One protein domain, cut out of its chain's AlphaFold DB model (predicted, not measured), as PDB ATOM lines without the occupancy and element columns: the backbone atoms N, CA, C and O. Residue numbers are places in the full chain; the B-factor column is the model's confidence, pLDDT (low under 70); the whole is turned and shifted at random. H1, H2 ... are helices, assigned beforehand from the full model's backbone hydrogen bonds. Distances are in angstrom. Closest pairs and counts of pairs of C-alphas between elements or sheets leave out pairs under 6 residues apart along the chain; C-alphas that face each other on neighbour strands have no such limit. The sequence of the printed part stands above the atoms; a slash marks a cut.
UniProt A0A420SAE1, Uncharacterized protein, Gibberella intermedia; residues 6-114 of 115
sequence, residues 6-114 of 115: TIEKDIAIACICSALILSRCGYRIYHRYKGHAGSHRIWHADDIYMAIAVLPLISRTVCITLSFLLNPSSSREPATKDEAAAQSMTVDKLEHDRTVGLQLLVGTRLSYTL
ATOM      1  N   THR A   6     -18.712   8.868 -69.723       67.06
ATOM      2  CA  THR A   6     -20.041   8.298 -69.481       67.06
ATOM      3  C   THR A   6     -20.968   8.480 -70.682       67.06
ATOM      4  O   THR A   6     -21.716   7.568 -71.016       67.06
ATOM      5  N   ILE A   7     -20.890   9.619 -71.371       65.25
ATOM      6  CA  ILE A   7     -21.713   9.936 -72.546       65.25
ATOM      7  C   ILE A   7     -21.273   9.089 -73.734       65.25
ATOM      8  O   ILE A   7     -22.111   8.519 -74.425       65.25
ATOM      9  N   GLU A   8     -19.963   8.973 -73.952       71.44
ATOM     10  CA  GLU A   8     -19.413   8.133 -75.021       71.44
ATOM     11  C   GLU A   8     -19.869   6.680 -74.865       71.44
ATOM     12  O   GLU A   8     -20.283   6.049 -75.836       71.44
ATOM     13  N   LYS A   9     -19.875   6.171 -73.625       72.06
ATOM     14  CA  LYS A   9     -20.385   4.834 -73.301       72.06
ATOM     15  C   LYS A   9     -21.890   4.717 -73.524       72.06
ATOM     16  O   LYS A   9     -22.312   3.748 -74.147       72.06
ATOM     17  N   ASP A  10     -22.690   5.681 -73.069       67.44
ATOM     18  CA  ASP A  10     -24.148   5.652 -73.255       67.44
ATOM     19  C   ASP A  10     -24.530   5.702 -74.745       67.44
ATOM     20  O   ASP A  10     -25.396   4.944 -75.184       67.44
ATOM     21  N   ILE A  11     -23.839   6.520 -75.546       72.50
ATOM     22  CA  ILE A  11     -24.019   6.573 -77.003       72.50
ATOM     23  C   ILE A  11     -23.588   5.251 -77.645       72.50
ATOM     24  O   ILE A  11     -24.325   4.702 -78.461       72.50
ATOM     25  N   ALA A  12     -22.427   4.703 -77.272       74.25
ATOM     26  CA  ALA A  12     -21.945   3.435 -77.818       74.25
ATOM     27  C   ALA A  12     -22.910   2.277 -77.516       74.25
ATOM     28  O   ALA A  12     -23.245   1.503 -78.414       74.25
ATOM     29  N   ILE A  13     -23.411   2.184 -76.280       73.19
ATOM     30  CA  ILE A  13     -24.401   1.179 -75.877       73.19
ATOM     31  C   ILE A  13     -25.704   1.377 -76.653       73.19
ATOM     32  O   ILE A  13     -26.231   0.410 -77.202       73.19
ATOM     33  N   ALA A  14     -26.200   2.612 -76.772       70.56
ATOM     34  CA  ALA A  14     -27.404   2.908 -77.545       70.56
ATOM     35  C   ALA A  14     -27.255   2.511 -79.023       70.56
ATOM     36  O   ALA A  14     -28.170   1.915 -79.597       70.56
ATOM     37  N   CYS A  15     -26.093   2.771 -79.625       72.12
ATOM     38  CA  CYS A  15     -25.773   2.357 -80.989       72.12
ATOM     39  C   CYS A  15     -25.758   0.831 -81.131       72.12
ATOM     40  O   CYS A  15     -26.366   0.305 -82.062       72.12
ATOM     41  N   ILE A  16     -25.123   0.110 -80.202       74.88
ATOM     42  CA  ILE A  16     -25.082  -1.360 -80.214       74.88
ATOM     43  C   ILE A  16     -26.494  -1.936 -80.060       74.88
ATOM     44  O   ILE A  16     -26.896  -2.791 -80.849       74.88
ATOM     45  N   CYS A  17     -27.279  -1.448 -79.097       66.06
ATOM     46  CA  CYS A  17     -28.661  -1.882 -78.891       66.06
ATOM     47  C   CYS A  17     -29.525  -1.623 -80.130       66.06
ATOM     48  O   CYS A  17     -30.234  -2.522 -80.585       66.06
ATOM     49  N   SER A  18     -29.414  -0.434 -80.725       68.19
ATOM     50  CA  SER A  18     -30.137  -0.081 -81.951       68.19
ATOM     51  C   SER A  18     -29.731  -0.982 -83.119       68.19
ATOM     52  O   SER A  18     -30.595  -1.513 -83.813       68.19
ATOM     53  N   ALA A  19     -28.431  -1.233 -83.303       72.69
ATOM     54  CA  ALA A  19     -27.920  -2.116 -84.348       72.69
ATOM     55  C   ALA A  19     -28.403  -3.565 -84.177       72.69
ATOM     56  O   ALA A  19     -28.764  -4.210 -85.161       72.69
ATOM     57  N   LEU A  20     -28.466  -4.078 -82.945       69.38
ATOM     58  CA  LEU A  20     -28.980  -5.421 -82.659       69.38
ATOM     59  C   LEU A  20     -30.478  -5.545 -82.963       69.38
ATOM     60  O   LEU A  20     -30.901  -6.554 -83.533       69.38
ATOM     61  N   ILE A  21     -31.278  -4.528 -82.623       72.06
ATOM     62  CA  ILE A  21     -32.713  -4.525 -82.930       72.06
ATOM     63  C   ILE A  21     -32.926  -4.424 -84.444       72.06
ATOM     64  O   ILE A  21     -33.617  -5.265 -85.016       72.06
ATOM     65  N   LEU A  22     -32.260  -3.477 -85.113       71.69
ATOM     66  CA  LEU A  22     -32.334  -3.314 -86.566       71.69
ATOM     67  C   LEU A  22     -31.859  -4.562 -87.315       71.69
ATOM     68  O   LEU A  22     -32.495  -4.961 -88.286       71.69
ATOM     69  N   SER A  23     -30.794  -5.216 -86.849       69.94
ATOM     70  CA  SER A  23     -30.300  -6.473 -87.418       69.94
ATOM     71  C   SER A  23     -31.334  -7.596 -87.291       69.94
ATOM     72  O   SER A  23     -31.597  -8.300 -88.264       69.94
ATOM     73  N   ARG A  24     -32.011  -7.727 -86.139       69.12
ATOM     74  CA  ARG A  24     -33.096  -8.709 -85.961       69.12
ATOM     75  C   ARG A  24     -34.317  -8.405 -86.826       69.12
ATOM     76  O   ARG A  24     -34.856  -9.327 -87.441       69.12
ATOM     77  N   CYS A  25     -34.730  -7.142 -86.911       67.88
ATOM     78  CA  CYS A  25     -35.816  -6.713 -87.791       67.88
ATOM     79  C   CYS A  25     -35.463  -6.973 -89.265       67.88
ATOM     80  O   CYS A  25     -36.233  -7.603 -89.987       67.88
ATOM     81  N   GLY A  26     -34.268  -6.561 -89.695       69.44
ATOM     82  CA  GLY A  26     -33.766  -6.716 -91.058       69.44
ATOM     83  C   GLY A  26     -33.585  -8.175 -91.470       69.44
ATOM     84  O   GLY A  26     -34.040  -8.559 -92.543       69.44
ATOM     85  N   TYR A  27     -33.014  -9.016 -90.601       65.50
ATOM     86  CA  TYR A  27     -32.876 -10.458 -90.834       65.50
ATOM     87  C   TYR A  27     -34.234 -11.122 -91.083       65.50
ATOM     88  O   TYR A  27     -34.383 -11.907 -92.020       65.50
ATOM     89  N   ARG A  28     -35.257 -10.777 -90.292       65.06
ATOM     90  CA  ARG A  28     -36.602 -11.341 -90.461       65.06
ATOM     91  C   ARG A  28     -37.325 -10.799 -91.692       65.06
ATOM     92  O   ARG A  28     -37.980 -11.581 -92.377       65.06
ATOM     93  N   ILE A  29     -37.173  -9.512 -92.026       68.06
ATOM     94  CA  ILE A  29     -37.703  -8.937 -93.276       68.06
ATOM     95  C   ILE A  29     -37.052  -9.616 -94.488       68.06
ATOM     96  O   ILE A  29     -37.752 -10.062 -95.394       68.06
ATOM     97  N   TYR A  30     -35.725  -9.763 -94.471       67.38
ATOM     98  CA  TYR A  30     -34.961 -10.439 -95.518       67.38
ATOM     99  C   TYR A  30     -35.406 -11.897 -95.686       67.38
ATOM    100  O   TYR A  30     -35.648 -12.353 -96.803       67.38
ATOM    101  N   HIS A  31     -35.592 -12.625 -94.583       60.72
ATOM    102  CA  HIS A  31     -36.036 -14.015 -94.625       60.72
ATOM    103  C   HIS A  31     -37.511 -14.166 -95.039       60.72
ATOM    104  O   HIS A  31     -37.857 -15.153 -95.682       60.72
ATOM    105  N   ARG A  32     -38.380 -13.187 -94.743       59.59
ATOM    106  CA  ARG A  32     -39.759 -13.125 -95.265       59.59
ATOM    107  C   ARG A  32     -39.778 -12.882 -96.774       59.59
ATOM    108  O   ARG A  32     -40.596 -13.465 -97.473       59.59
ATOM    109  N   TYR A  33     -38.860 -12.054 -97.274       62.50
ATOM    110  CA  TYR A  33     -38.726 -11.783 -98.706       62.50
ATOM    111  C   TYR A  33     -38.187 -12.999 -99.476       62.50
ATOM    112  O   TYR A  33     -38.578 -13.239-100.613       62.50
ATOM    113  N   LYS A  34     -37.307 -13.795 -98.847       60.75
ATOM    114  CA  LYS A  34     -36.649 -14.956 -99.472       60.75
ATOM    115  C   LYS A  34     -37.362 -16.299 -99.234       60.75
ATOM    116  O   LYS A  34     -37.112 -17.253 -99.966       60.75
ATOM    117  N   GLY A  35     -38.231 -16.394 -98.227       57.03
ATOM    118  CA  GLY A  35     -38.833 -17.642 -97.754       57.03
ATOM    119  C   GLY A  35     -40.361 -17.625 -97.757       57.03
ATOM    120  O   GLY A  35     -40.977 -17.307 -96.748       57.03
ATOM    121  N   HIS A  36     -40.934 -18.067 -98.879       51.12
ATOM    122  CA  HIS A  36     -42.314 -18.544 -99.055       51.12
ATOM    123  C   HIS A  36     -43.430 -17.504 -98.873       51.12
ATOM    124  O   HIS A  36     -43.904 -17.244 -97.768       51.12
ATOM    125  N   ALA A  37     -43.998 -17.083-100.007       49.19
ATOM    126  CA  ALA A  37     -45.283 -16.387-100.140       49.19
ATOM    127  C   ALA A  37     -46.510 -17.155 -99.570       49.19
ATOM    128  O   ALA A  37     -47.644 -16.783 -99.844       49.19
ATOM    129  N   GLY A  38     -46.301 -18.216 -98.777       49.62
ATOM    130  CA  GLY A  38     -47.339 -19.041 -98.153       49.62
ATOM    131  C   GLY A  38     -47.110 -19.369 -96.673       49.62
ATOM    132  O   GLY A  38     -47.875 -20.144 -96.105       49.62
ATOM    133  N   SER A  39     -46.083 -18.822 -96.005       47.41
ATOM    134  CA  SER A  39     -45.934 -19.054 -94.564       47.41
ATOM    135  C   SER A  39     -46.857 -18.112 -93.787       47.41
ATOM    136  O   SER A  39     -46.580 -16.922 -93.658       47.41
ATOM    137  N   HIS A  40     -47.939 -18.661 -93.231       52.28
ATOM    138  CA  HIS A  40     -48.892 -18.020 -92.309       52.28
ATOM    139  C   HIS A  40     -48.266 -17.531 -90.980       52.28
ATOM    140  O   HIS A  40     -48.970 -17.334 -89.992       52.28
ATOM    141  N   ARG A  41     -46.947 -17.300 -90.924       55.59
ATOM    142  CA  ARG A  41     -46.285 -16.593 -89.825       55.59
ATOM    143  C   ARG A  41     -46.570 -15.099 -89.961       55.59
ATOM    144  O   ARG A  41     -45.757 -14.301 -90.422       55.59
ATOM    145  N   ILE A  42     -47.803 -14.760 -89.605       57.47
ATOM    146  CA  ILE A  42     -48.245 -13.412 -89.272       57.47
ATOM    147  C   ILE A  42     -47.278 -12.893 -88.203       57.47
ATOM    148  O   ILE A  42     -46.874 -13.655 -87.323       57.47
ATOM    149  N   TRP A  43     -46.858 -11.632 -88.322       53.94
ATOM    150  CA  TRP A  43     -46.078 -10.953 -87.287       53.94
ATOM    151  C   TRP A  43     -46.730 -11.237 -85.935       53.94
ATOM    152  O   TRP A  43     -47.892 -10.880 -85.739       53.94
ATOM    153  N   HIS A  44     -46.025 -11.915 -85.030       62.91
ATOM    154  CA  HIS A  44     -46.551 -12.058 -83.679       62.91
ATOM    155  C   HIS A  44     -46.544 -10.662 -83.055       62.91
ATOM    156  O   HIS A  44     -45.642  -9.873 -83.340       62.91
ATOM    157  N   ALA A  45     -47.541 -10.330 -82.234       62.12
ATOM    158  CA  ALA A  45     -47.614  -9.019 -81.581       62.12
ATOM    159  C   ALA A  45     -46.286  -8.641 -80.889       62.12
ATOM    160  O   ALA A  45     -45.867  -7.488 -80.948       62.12
ATOM    161  N   ASP A  46     -45.567  -9.635 -80.357       61.38
ATOM    162  CA  ASP A  46     -44.234  -9.512 -79.755       61.38
ATOM    163  C   ASP A  46     -43.182  -8.864 -80.673       61.38
ATOM    164  O   ASP A  46     -42.296  -8.149 -80.204       61.38
ATOM    165  N   ASP A  47     -43.284  -9.052 -81.990       64.50
ATOM    166  CA  ASP A  47     -42.347  -8.479 -82.960       64.50
ATOM    167  C   ASP A  47     -42.590  -6.978 -83.172       64.50
ATOM    168  O   ASP A  47     -41.648  -6.209 -83.381       64.50
ATOM    169  N   ILE A  48     -43.851  -6.548 -83.077       66.94
ATOM    170  CA  ILE A  48     -44.228  -5.131 -83.103       66.94
ATOM    171  C   ILE A  48     -43.770  -4.466 -81.802       66.94
ATOM    172  O   ILE A  48     -43.183  -3.386 -81.850       66.94
ATOM    173  N   TYR A  49     -43.933  -5.138 -80.657       64.88
ATOM    174  CA  TYR A  49     -43.409  -4.660 -79.374       64.88
ATOM    175  C   TYR A  49     -41.877  -4.523 -79.382       64.88
ATOM    176  O   TYR A  49     -41.361  -3.507 -78.919       64.88
ATOM    177  N   MET A  50     -41.136  -5.461 -79.988       66.19
ATOM    178  CA  MET A  50     -39.676  -5.344 -80.143       66.19
ATOM    179  C   MET A  50     -39.253  -4.150 -81.011       66.19
ATOM    180  O   MET A  50     -38.238  -3.517 -80.723       66.19
ATOM    181  N   ALA A  51     -39.998  -3.839 -82.073       68.00
ATOM    182  CA  ALA A  51     -39.715  -2.676 -82.914       68.00
ATOM    183  C   ALA A  51     -40.066  -1.359 -82.201       68.00
ATOM    184  O   ALA A  51     -39.311  -0.391 -82.278       68.00
ATOM    185  N   ILE A  52     -41.173  -1.334 -81.453       70.44
ATOM    186  CA  ILE A  52     -41.581  -0.184 -80.634       70.44
ATOM    187  C   ILE A  52     -40.563   0.087 -79.520       70.44
ATOM    188  O   ILE A  52     -40.326   1.251 -79.211       70.44
ATOM    189  N   ALA A  53     -39.882  -0.937 -78.996       69.88
ATOM    190  CA  ALA A  53     -38.813  -0.785 -78.002       69.88
ATOM    191  C   ALA A  53     -37.594   0.026 -78.501       69.88
ATOM    192  O   ALA A  53     -36.778   0.479 -77.698       69.88
ATOM    193  N   VAL A  54     -37.481   0.289 -79.809       69.44
ATOM    194  CA  VAL A  54     -36.491   1.232 -80.361       69.44
ATOM    195  C   VAL A  54     -36.838   2.684 -80.010       69.44
ATOM    196  O   VAL A  54     -35.940   3.496 -79.800       69.44
ATOM    197  N   LEU A  55     -38.123   3.031 -79.900       72.12
ATOM    198  CA  LEU A  55     -38.568   4.393 -79.595       72.12
ATOM    199  C   LEU A  55     -38.074   4.913 -78.232       72.12
ATOM    200  O   LEU A  55     -37.501   6.003 -78.213       72.12
ATOM    201  N   PRO A  56     -38.217   4.186 -77.104       70.69
ATOM    202  CA  PRO A  56     -37.677   4.637 -75.824       70.69
ATOM    203  C   PRO A  56     -36.143   4.707 -75.824       70.69
ATOM    204  O   PRO A  56     -35.585   5.591 -75.174       70.69
ATOM    205  N   LEU A  57     -35.454   3.855 -76.595       70.38
ATOM    206  CA  LEU A  57     -33.998   3.939 -76.775       70.38
ATOM    207  C   LEU A  57     -33.590   5.229 -77.499       70.38
ATOM    208  O   LEU A  57     -32.741   5.960 -76.993       70.38
ATOM    209  N   ILE A  58     -34.229   5.547 -78.631       74.06
ATOM    210  CA  ILE A  58     -33.977   6.790 -79.378       74.06
ATOM    211  C   ILE A  58     -34.314   8.011 -78.515       74.06
ATOM    212  O   ILE A  58     -33.499   8.926 -78.407       74.06
ATOM    213  N   SER A  59     -35.486   8.006 -77.871       75.81
ATOM    214  CA  SER A  59     -35.937   9.066 -76.961       75.81
ATOM    215  C   SER A  59     -34.885   9.357 -75.892       75.81
ATOM    216  O   SER A  59     -34.439  10.493 -75.734       75.81
ATOM    217  N   ARG A  60     -34.397   8.310 -75.220       76.56
ATOM    218  CA  ARG A  60     -33.342   8.419 -74.215       76.56
ATOM    219  C   ARG A  60     -32.059   9.028 -74.777       76.56
ATOM    220  O   ARG A  60     -31.505   9.927 -74.144       76.56
ATOM    221  N   THR A  61     -31.573   8.544 -75.917       77.06
ATOM    222  CA  THR A  61     -30.333   9.057 -76.512       77.06
ATOM    223  C   THR A  61     -30.465  10.541 -76.829       77.06
ATOM    224  O   THR A  61     -29.604  11.322 -76.434       77.06
ATOM    225  N   VAL A  62     -31.579  10.951 -77.441       78.56
ATOM    226  CA  VAL A  62     -31.852  12.358 -77.763       78.56
ATOM    227  C   VAL A  62     -31.925  13.216 -76.496       78.56
ATOM    228  O   VAL A  62     -31.282  14.263 -76.443       78.56
ATOM    229  N   CYS A  63     -32.631  12.768 -75.451       79.56
ATOM    230  CA  CYS A  63     -32.721  13.492 -74.180       79.56
ATOM    231  C   CYS A  63     -31.355  13.673 -73.501       79.56
ATOM    232  O   CYS A  63     -31.054  14.767 -73.026       79.56
ATOM    233  N   ILE A  64     -30.507  12.638 -73.478       77.81
ATOM    234  CA  ILE A  64     -29.154  12.729 -72.903       77.81
ATOM    235  C   ILE A  64     -28.290  13.687 -73.724       77.81
ATOM    236  O   ILE A  64     -27.644  14.569 -73.158       77.81
ATOM    237  N   THR A  65     -28.285  13.544 -75.051       77.50
ATOM    238  CA  THR A  65     -27.479  14.397 -75.929       77.50
ATOM    239  C   THR A  65     -27.888  15.861 -75.801       77.50
ATOM    240  O   THR A  65     -27.022  16.713 -75.614       77.50
ATOM    241  N   LEU A  66     -29.190  16.161 -75.827       77.94
ATOM    242  CA  LEU A  66     -29.693  17.524 -75.654       77.94
ATOM    243  C   LEU A  66     -29.402  18.071 -74.252       77.94
ATOM    244  O   LEU A  66     -29.004  19.224 -74.132       77.94
ATOM    245  N   SER A  67     -29.515  17.250 -73.204       81.00
ATOM    246  CA  SER A  67     -29.166  17.669 -71.843       81.00
ATOM    247  C   SER A  67     -27.723  18.154 -71.733       81.00
ATOM    248  O   SER A  67     -27.483  19.166 -71.082       81.00
ATOM    249  N   PHE A  68     -26.775  17.450 -72.351       76.31
ATOM    250  CA  PHE A  68     -25.365  17.836 -72.309       76.31
ATOM    251  C   PHE A  68     -25.022  18.970 -73.269       76.31
ATOM    252  O   PHE A  68     -24.097  19.730 -72.998       76.31
ATOM    253  N   LEU A  69     -25.758  19.105 -74.371       78.31
ATOM    254  CA  LEU A  69     -25.582  20.225 -75.290       78.31
ATOM    255  C   LEU A  69     -26.041  21.543 -74.653       78.31
ATOM    256  O   LEU A  69     -25.390  22.565 -74.837       78.31
ATOM    257  N   LEU A  70     -27.116  21.495 -73.861       78.31
ATOM    258  CA  LEU A  70     -27.663  22.643 -73.135       78.31
ATOM    259  C   LEU A  70     -26.953  22.903 -71.794       78.31
ATOM    260  O   LEU A  70     -26.849  24.045 -71.358       78.31
ATOM    261  N   ASN A  71     -26.445  21.861 -71.128       77.50
ATOM    262  CA  ASN A  71     -25.747  21.972 -69.845       77.50
ATOM    263  C   ASN A  71     -24.487  21.085 -69.807       77.50
ATOM    264  O   ASN A  71     -24.477  20.045 -69.139       77.50
ATOM    265  N   PRO A  72     -23.404  21.472 -70.503       69.81
ATOM    266  CA  PRO A  72     -22.201  20.646 -70.632       69.81
ATOM    267  C   PRO A  72     -21.463  20.428 -69.306       69.81
ATOM    268  O   PRO A  72     -20.841  19.386 -69.116       69.81
ATOM    269  N   SER A  73     -21.557  21.374 -68.367       71.44
ATOM    270  CA  SER A  73     -21.012  21.220 -67.014       71.44
ATOM    271  C   SER A  73     -21.903  20.368 -66.105       71.44
ATOM    272  O   SER A  73     -21.501  20.059 -64.985       71.44
ATOM    273  N   SER A  74     -23.108  19.992 -66.558       68.38
ATOM    274  CA  SER A  74     -24.158  19.386 -65.732       68.38
ATOM    275  C   SER A  74     -24.366  20.149 -64.412       68.38
ATOM    276  O   SER A  74     -24.714  19.554 -63.384       68.38
ATOM    277  N   SER A  75     -24.121  21.464 -64.429       73.69
ATOM    278  CA  SER A  75     -24.177  22.286 -63.230       73.69
ATOM    279  C   SER A  75     -25.626  22.458 -62.800       73.69
ATOM    280  O   SER A  75     -26.510  22.708 -63.625       73.69
ATOM    281  N   ARG A  76     -25.866  22.291 -61.498       72.19
ATOM    282  CA  ARG A  76     -27.150  22.592 -60.847       72.19
ATOM    283  C   ARG A  76     -27.161  23.978 -60.213       72.19
ATOM    284  O   ARG A  76     -28.173  24.372 -59.647       72.19
ATOM    285  N   GLU A  77     -26.033  24.676 -60.272       80.12
ATOM    286  CA  GLU A  77     -25.905  26.011 -59.720       80.12
ATOM    287  C   GLU A  77     -26.515  27.042 -60.681       80.12
ATOM    288  O   GLU A  77     -26.494  26.837 -61.907       80.12
ATOM    289  N   PRO A  78     -27.080  28.138 -60.147       75.88
ATOM    290  CA  PRO A  78     -27.612  29.219 -60.966       75.88
ATOM    291  C   PRO A  78     -26.538  29.775 -61.909       75.88
ATOM    292  O   PRO A  78     -25.344  29.740 -61.609       75.88
ATOM    293  N   ALA A  79     -26.962  30.244 -63.082       77.75
ATOM    294  CA  ALA A  79     -26.055  30.783 -64.088       77.75
ATOM    295  C   ALA A  79     -25.347  32.039 -63.562       77.75
ATOM    296  O   ALA A  79     -25.985  33.027 -63.197       77.75
ATOM    297  N   THR A  80     -24.015  32.021 -63.546       80.75
ATOM    298  CA  THR A  80     -23.227  33.192 -63.149       80.75
ATOM    299  C   THR A  80     -23.009  34.108 -64.353       80.75
ATOM    300  O   THR A  80     -22.874  33.641 -65.487       80.75
ATOM    301  N   LYS A  81     -22.915  35.424 -64.123       77.19
ATOM    302  CA  LYS A  81     -22.639  36.416 -65.184       77.19
ATOM    303  C   LYS A  81     -21.363  36.098 -65.969       77.19
ATOM    304  O   LYS A  81     -21.350  36.265 -67.185       77.19
ATOM    305  N   ASP A  82     -20.342  35.586 -65.289       78.06
ATOM    306  CA  ASP A  82     -19.057  35.238 -65.900       78.06
ATOM    307  C   ASP A  82     -19.162  34.016 -66.826       78.06
ATOM    308  O   ASP A  82     -18.558  33.990 -67.897       78.06
ATOM    309  N   GLU A  83     -19.983  33.024 -66.469       76.19
ATOM    310  CA  GLU A  83     -20.220  31.836 -67.301       76.19
ATOM    311  C   GLU A  83     -21.069  32.167 -68.531       76.19
ATOM    312  O   GLU A  83     -20.797  31.683 -69.631       76.19
ATOM    313  N   ALA A  84     -22.072  33.030 -68.357       76.00
ATOM    314  CA  ALA A  84     -22.895  33.530 -69.450       76.00
ATOM    315  C   ALA A  84     -22.052  34.352 -70.441       76.00
ATOM    316  O   ALA A  84     -22.124  34.130 -71.652       76.00
ATOM    317  N   ALA A  85     -21.168  35.217 -69.933       75.94
ATOM    318  CA  ALA A  85     -20.218  35.969 -70.748       75.94
ATOM    319  C   ALA A  85     -19.230  35.049 -71.488       75.94
ATOM    320  O   ALA A  85     -18.991  35.245 -72.679       75.94
ATOM    321  N   ALA A  86     -18.716  34.004 -70.829       80.06
ATOM    322  CA  ALA A  86     -17.818  33.025 -71.444       80.06
ATOM    323  C   ALA A  86     -18.471  32.241 -72.599       80.06
ATOM    324  O   ALA A  86     -17.783  31.837 -73.535       80.06
ATOM    325  N   GLN A  87     -19.793  32.051 -72.559       77.12
ATOM    326  CA  GLN A  87     -20.560  31.376 -73.612       77.12
ATOM    327  C   GLN A  87     -21.215  32.353 -74.604       77.12
ATOM    328  O   GLN A  87     -21.889  31.918 -75.535       77.12
ATOM    329  N   SER A  88     -20.994  33.666 -74.451       81.44
ATOM    330  CA  SER A  88     -21.653  34.721 -75.243       81.44
ATOM    331  C   SER A  88     -23.189  34.642 -75.200       81.44
ATOM    332  O   SER A  88     -23.870  34.892 -76.196       81.44
ATOM    333  N   MET A  89     -23.748  34.279 -74.044       81.38
ATOM    334  CA  MET A  89     -25.188  34.145 -73.805       81.38
ATOM    335  C   MET A  89     -25.628  35.103 -72.693       81.38
ATOM    336  O   MET A  89     -24.818  35.565 -71.892       81.38
ATOM    337  N   THR A  90     -26.922  35.417 -72.621       87.06
ATOM    338  CA  THR A  90     -27.476  36.102 -71.447       87.06
ATOM    339  C   THR A  90     -27.618  35.117 -70.287       87.06
ATOM    340  O   THR A  90     -27.788  33.916 -70.505       87.06
ATOM    341  N   VAL A  91     -27.570  35.627 -69.053       84.31
ATOM    342  CA  VAL A  91     -27.739  34.812 -67.837       84.31
ATOM    343  C   VAL A  91     -29.068  34.057 -67.872       84.31
ATOM    344  O   VAL A  91     -29.070  32.842 -67.708       84.31
ATOM    345  N   ASP A  92     -30.159  34.746 -68.217       84.81
ATOM    346  CA  ASP A  92     -31.500  34.155 -68.307       84.81
ATOM    347  C   ASP A  92     -31.566  32.996 -69.313       84.81
ATOM    348  O   ASP A  92     -32.235  31.990 -69.081       84.81
ATOM    349  N   LYS A  93     -30.850  33.114 -70.439       83.00
ATOM    350  CA  LYS A  93     -30.821  32.070 -71.469       83.00
ATOM    351  C   LYS A  93     -30.019  30.857 -71.005       83.00
ATOM    352  O   LYS A  93     -30.469  29.732 -71.188       83.00
ATOM    353  N   LEU A  94     -28.875  31.082 -70.357       82.44
ATOM    354  CA  LEU A  94     -28.058  30.003 -69.802       82.44
ATOM    355  C   LEU A  94     -28.787  29.262 -68.669       82.44
ATOM    356  O   LEU A  94     -28.704  28.040 -68.567       82.44
ATOM    357  N   GLU A  95     -29.526  29.983 -67.828       85.38
ATOM    358  CA  GLU A  95     -30.335  29.397 -66.757       85.38
ATOM    359  C   GLU A  95     -31.511  28.577 -67.306       85.38
ATOM    360  O   GLU A  95     -31.788  27.470 -66.825       85.38
ATOM    361  N   HIS A  96     -32.161  29.074 -68.360       85.38
ATOM    362  CA  HIS A  96     -33.196  28.330 -69.067       85.38
ATOM    363  C   HIS A  96     -32.642  27.027 -69.660       85.38
ATOM    364  O   HIS A  96     -33.189  25.953 -69.396       85.38
ATOM    365  N   ASP A  97     -31.517  27.095 -70.373       82.75
ATOM    366  CA  ASP A  97     -30.871  25.934 -70.991       82.75
ATOM    367  C   ASP A  97     -30.429  24.901 -69.934       82.75
ATOM    368  O   ASP A  97     -30.655  23.697 -70.102       82.75
ATOM    369  N   ARG A  98     -29.910  25.344 -68.776       82.69
ATOM    370  CA  ARG A  98     -29.617  24.462 -67.627       82.69
ATOM    371  C   ARG A  98     -30.857  23.747 -67.109       82.69
ATOM    372  O   ARG A  98     -30.816  22.535 -66.881       82.69
ATOM    373  N   THR A  99     -31.951  24.483 -66.932       84.94
ATOM    374  CA  THR A  99     -33.219  23.943 -66.427       84.94
ATOM    375  C   THR A  99     -33.790  22.898 -67.379       84.94
ATOM    376  O   THR A  99     -34.127  21.790 -66.956       84.94
ATOM    377  N   VAL A 100     -33.836  23.214 -68.675       84.56
ATOM    378  CA  VAL A 100     -34.304  22.295 -69.719       84.56
ATOM    379  C   VAL A 100     -33.401  21.064 -69.795       84.56
ATOM    380  O   VAL A 100     -33.899  19.939 -69.839       84.56
ATOM    381  N   GLY A 101     -32.078  21.241 -69.722       80.06
ATOM    382  CA  GLY A 101     -31.133  20.129 -69.689       80.06
ATOM    383  C   GLY A 101     -31.384  19.176 -68.517       80.06
ATOM    384  O   GLY A 101     -31.454  17.962 -68.701       80.06
ATOM    385  N   LEU A 102     -31.615  19.711 -67.315       80.88
ATOM    386  CA  LEU A 102     -31.953  18.907 -66.136       80.88
ATOM    387  C   LEU A 102     -33.310  18.196 -66.270       80.88
ATOM    388  O   LEU A 102     -33.432  17.041 -65.859       80.88
ATOM    389  N   GLN A 103     -34.319  18.837 -66.864       82.75
ATOM    390  CA  GLN A 103     -35.624  18.214 -67.124       82.75
ATOM    391  C   GLN A 103     -35.529  17.066 -68.137       82.75
ATOM    392  O   GLN A 103     -36.167  16.027 -67.956       82.75
ATOM    393  N   LEU A 104     -34.690  17.201 -69.165       80.19
ATOM    394  CA  LEU A 104     -34.457  16.142 -70.148       80.19
ATOM    395  C   LEU A 104     -33.888  14.873 -69.498       80.19
ATOM    396  O   LEU A 104     -34.305  13.779 -69.870       80.19
ATOM    397  N   LEU A 105     -33.041  14.998 -68.466       77.75
ATOM    398  CA  LEU A 105     -32.543  13.853 -67.684       77.75
ATOM    399  C   LEU A 105     -33.654  13.104 -66.932       77.75
ATOM    400  O   LEU A 105     -33.532  11.901 -66.686       77.75
ATOM    401  N   VAL A 106     -34.741  13.789 -66.564       78.19
ATOM    402  CA  VAL A 106     -35.936  13.157 -65.982       78.19
ATOM    403  C   VAL A 106     -36.697  12.377 -67.057       78.19
ATOM    404  O   VAL A 106     -37.069  11.228 -66.821       78.19
ATOM    405  N   GLY A 107     -36.844  12.936 -68.264       71.31
ATOM    406  CA  GLY A 107     -37.433  12.240 -69.419       71.31
ATOM    407  C   GLY A 107     -36.688  10.950 -69.786       71.31
ATOM    408  O   GLY A 107     -37.296   9.921 -70.099       71.31
ATOM    409  N   THR A 108     -35.366  10.949 -69.622       69.69
ATOM    410  CA  THR A 108     -34.532   9.755 -69.785       69.69
ATOM    411  C   THR A 108     -34.907   8.628 -68.820       69.69
ATOM    412  O   THR A 108     -34.898   7.458 -69.198       69.69
ATOM    413  N   ARG A 109     -35.258   8.960 -67.569       71.94
ATOM    414  CA  ARG A 109     -35.662   7.977 -66.548       71.94
ATOM    415  C   ARG A 109     -37.040   7.387 -66.830       71.94
ATOM    416  O   ARG A 109     -37.245   6.206 -66.590       71.94
ATOM    417  N   LEU A 110     -37.953   8.174 -67.395       70.06
ATOM    418  CA  LEU A 110     -39.266   7.685 -67.836       70.06
ATOM    419  C   LEU A 110     -39.144   6.729 -69.031       70.06
ATOM    420  O   LEU A 110     -39.882   5.753 -69.137       70.06
ATOM    421  N   SER A 111     -38.156   6.955 -69.896       66.19
ATOM    422  CA  SER A 111     -37.875   6.054 -71.020       66.19
ATOM    423  C   SER A 111     -37.419   4.658 -70.550       66.19
ATOM    424  O   SER A 111     -37.702   3.674 -71.223       66.19
ATOM    425  N   TYR A 112     -36.780   4.552 -69.375       61.84
ATOM    426  CA  TYR A 112     -36.408   3.273 -68.750       61.84
ATOM    427  C   TYR A 112     -37.596   2.471 -68.211       61.84
ATOM    428  O   TYR A 112     -37.495   1.258 -68.115       61.84
ATOM    429  N   THR A 113     -38.695   3.129 -67.832       61.03
ATOM    430  CA  THR A 113     -39.891   2.450 -67.298       61.03
ATOM    431  C   THR A 113     -40.817   1.898 -68.384       61.03
ATOM    432  O   THR A 113     -41.761   1.183 -68.070       61.03
ATOM    433  N   LEU A 114     -40.574   2.263 -69.646       55.91
ATOM    434  CA  LEU A 114     -41.376   1.863 -70.811       55.91
ATOM    435  C   LEU A 114     -40.758   0.696 -71.603       55.91
ATOM    436  O   LEU A 114     -41.359   0.253 -72.581       55.91
TER     437      LEU A 114
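Overview. This is residues 6 to 114 of the 115 residues of an uncharacterized protein of Gibberella intermedia (UniProt A0A420SAE1). The model is a long, thin rod of helices, with H3 in the middle of its length and the two longest helices, H1 and H5, packing on H3 while staying apart from each other. H2 runs nearly in line with H3 and meets the later half of H1, H4 is a short helix near the opposite end of the rod, and residues 33 to 40 stick out at the end beyond H2. The printed part has 109 residues with five named helices, H1 to H5 in order along the chain, and no named strand; the class is all helix. The whole is extended, with a radius of gyration of the C-alphas of 20.4 A and spans of 69 by 21 by 20 A.

Arrangement. H1, residues 6 to 34, is the longest helix. It touches H3, residues 54 to 70, at a shallow tilt of 28 degrees, opposite ways; their closest C-alphas, of Ser 18 and Val 54, are 6.7 A apart. With its residues 21 to 25 alone, H1 only just touches H2, residues 45 to 52, with 3 pairs of C-alphas within 8 A, the closest those of Ile 21 and Ala 51 at 7.2 A. H1 and H2 form a helical hairpin, opposite ways at a steep tilt of 42 degrees. H2 and H3 meet only through their link. H3 touches H5, residues 91 to 112, with 29 pairs of C-alphas within 8 A; the closest, of Ser 67 and Gly 101, are 3.8 A apart, and the two helices run opposite ways at a shallow tilt of 22 degrees. The helix packing is mostly aligned, but only just, with 2 of 3 pairs at a shallow tilt. H4, residues 81 to 86, and H5 touch only at the corner, and only just, with 3 pairs within 8 A; they stand about perpendicular at 79 degrees, and their closest C-alphas are those of Ala 84 and Val 91, 5.3 A apart. H1 and H5 are apart, as are H3 and H4. Every O i to N i+4 pair is within hydrogen-bond range in H1, H2, H3 and H4; in H5 it is 16 of 18.

Along the chain. H1 begins at C-alpha 6, (-20.041, 8.298, -69.481), and measures 41.4 A from first to last C-alpha. H3 begins at C-alpha 54, (-36.491, 1.232, -80.361), and measures 24.3 A. H5 measures 32.7 A and ends at C-alpha 112, (-36.408, 3.273, -68.750). H2 has 8 residues and H4 has 6.

Size, cuts and confidence. The two C-alphas farthest apart, of Gly 38 and Asp 82, are 69.2 A apart. Residues 33 to 40, of which 33 and 34 belong to H1, stand free. The printed part has no cut. The links H2 to H3 and H4 to H5 are tight; those from H1 to H2 and from H3 to H4 are short. The mean pLDDT of the printed part is 71.5, and 44 residues are under 70, among them residues 23 to 51 and 111 to 114.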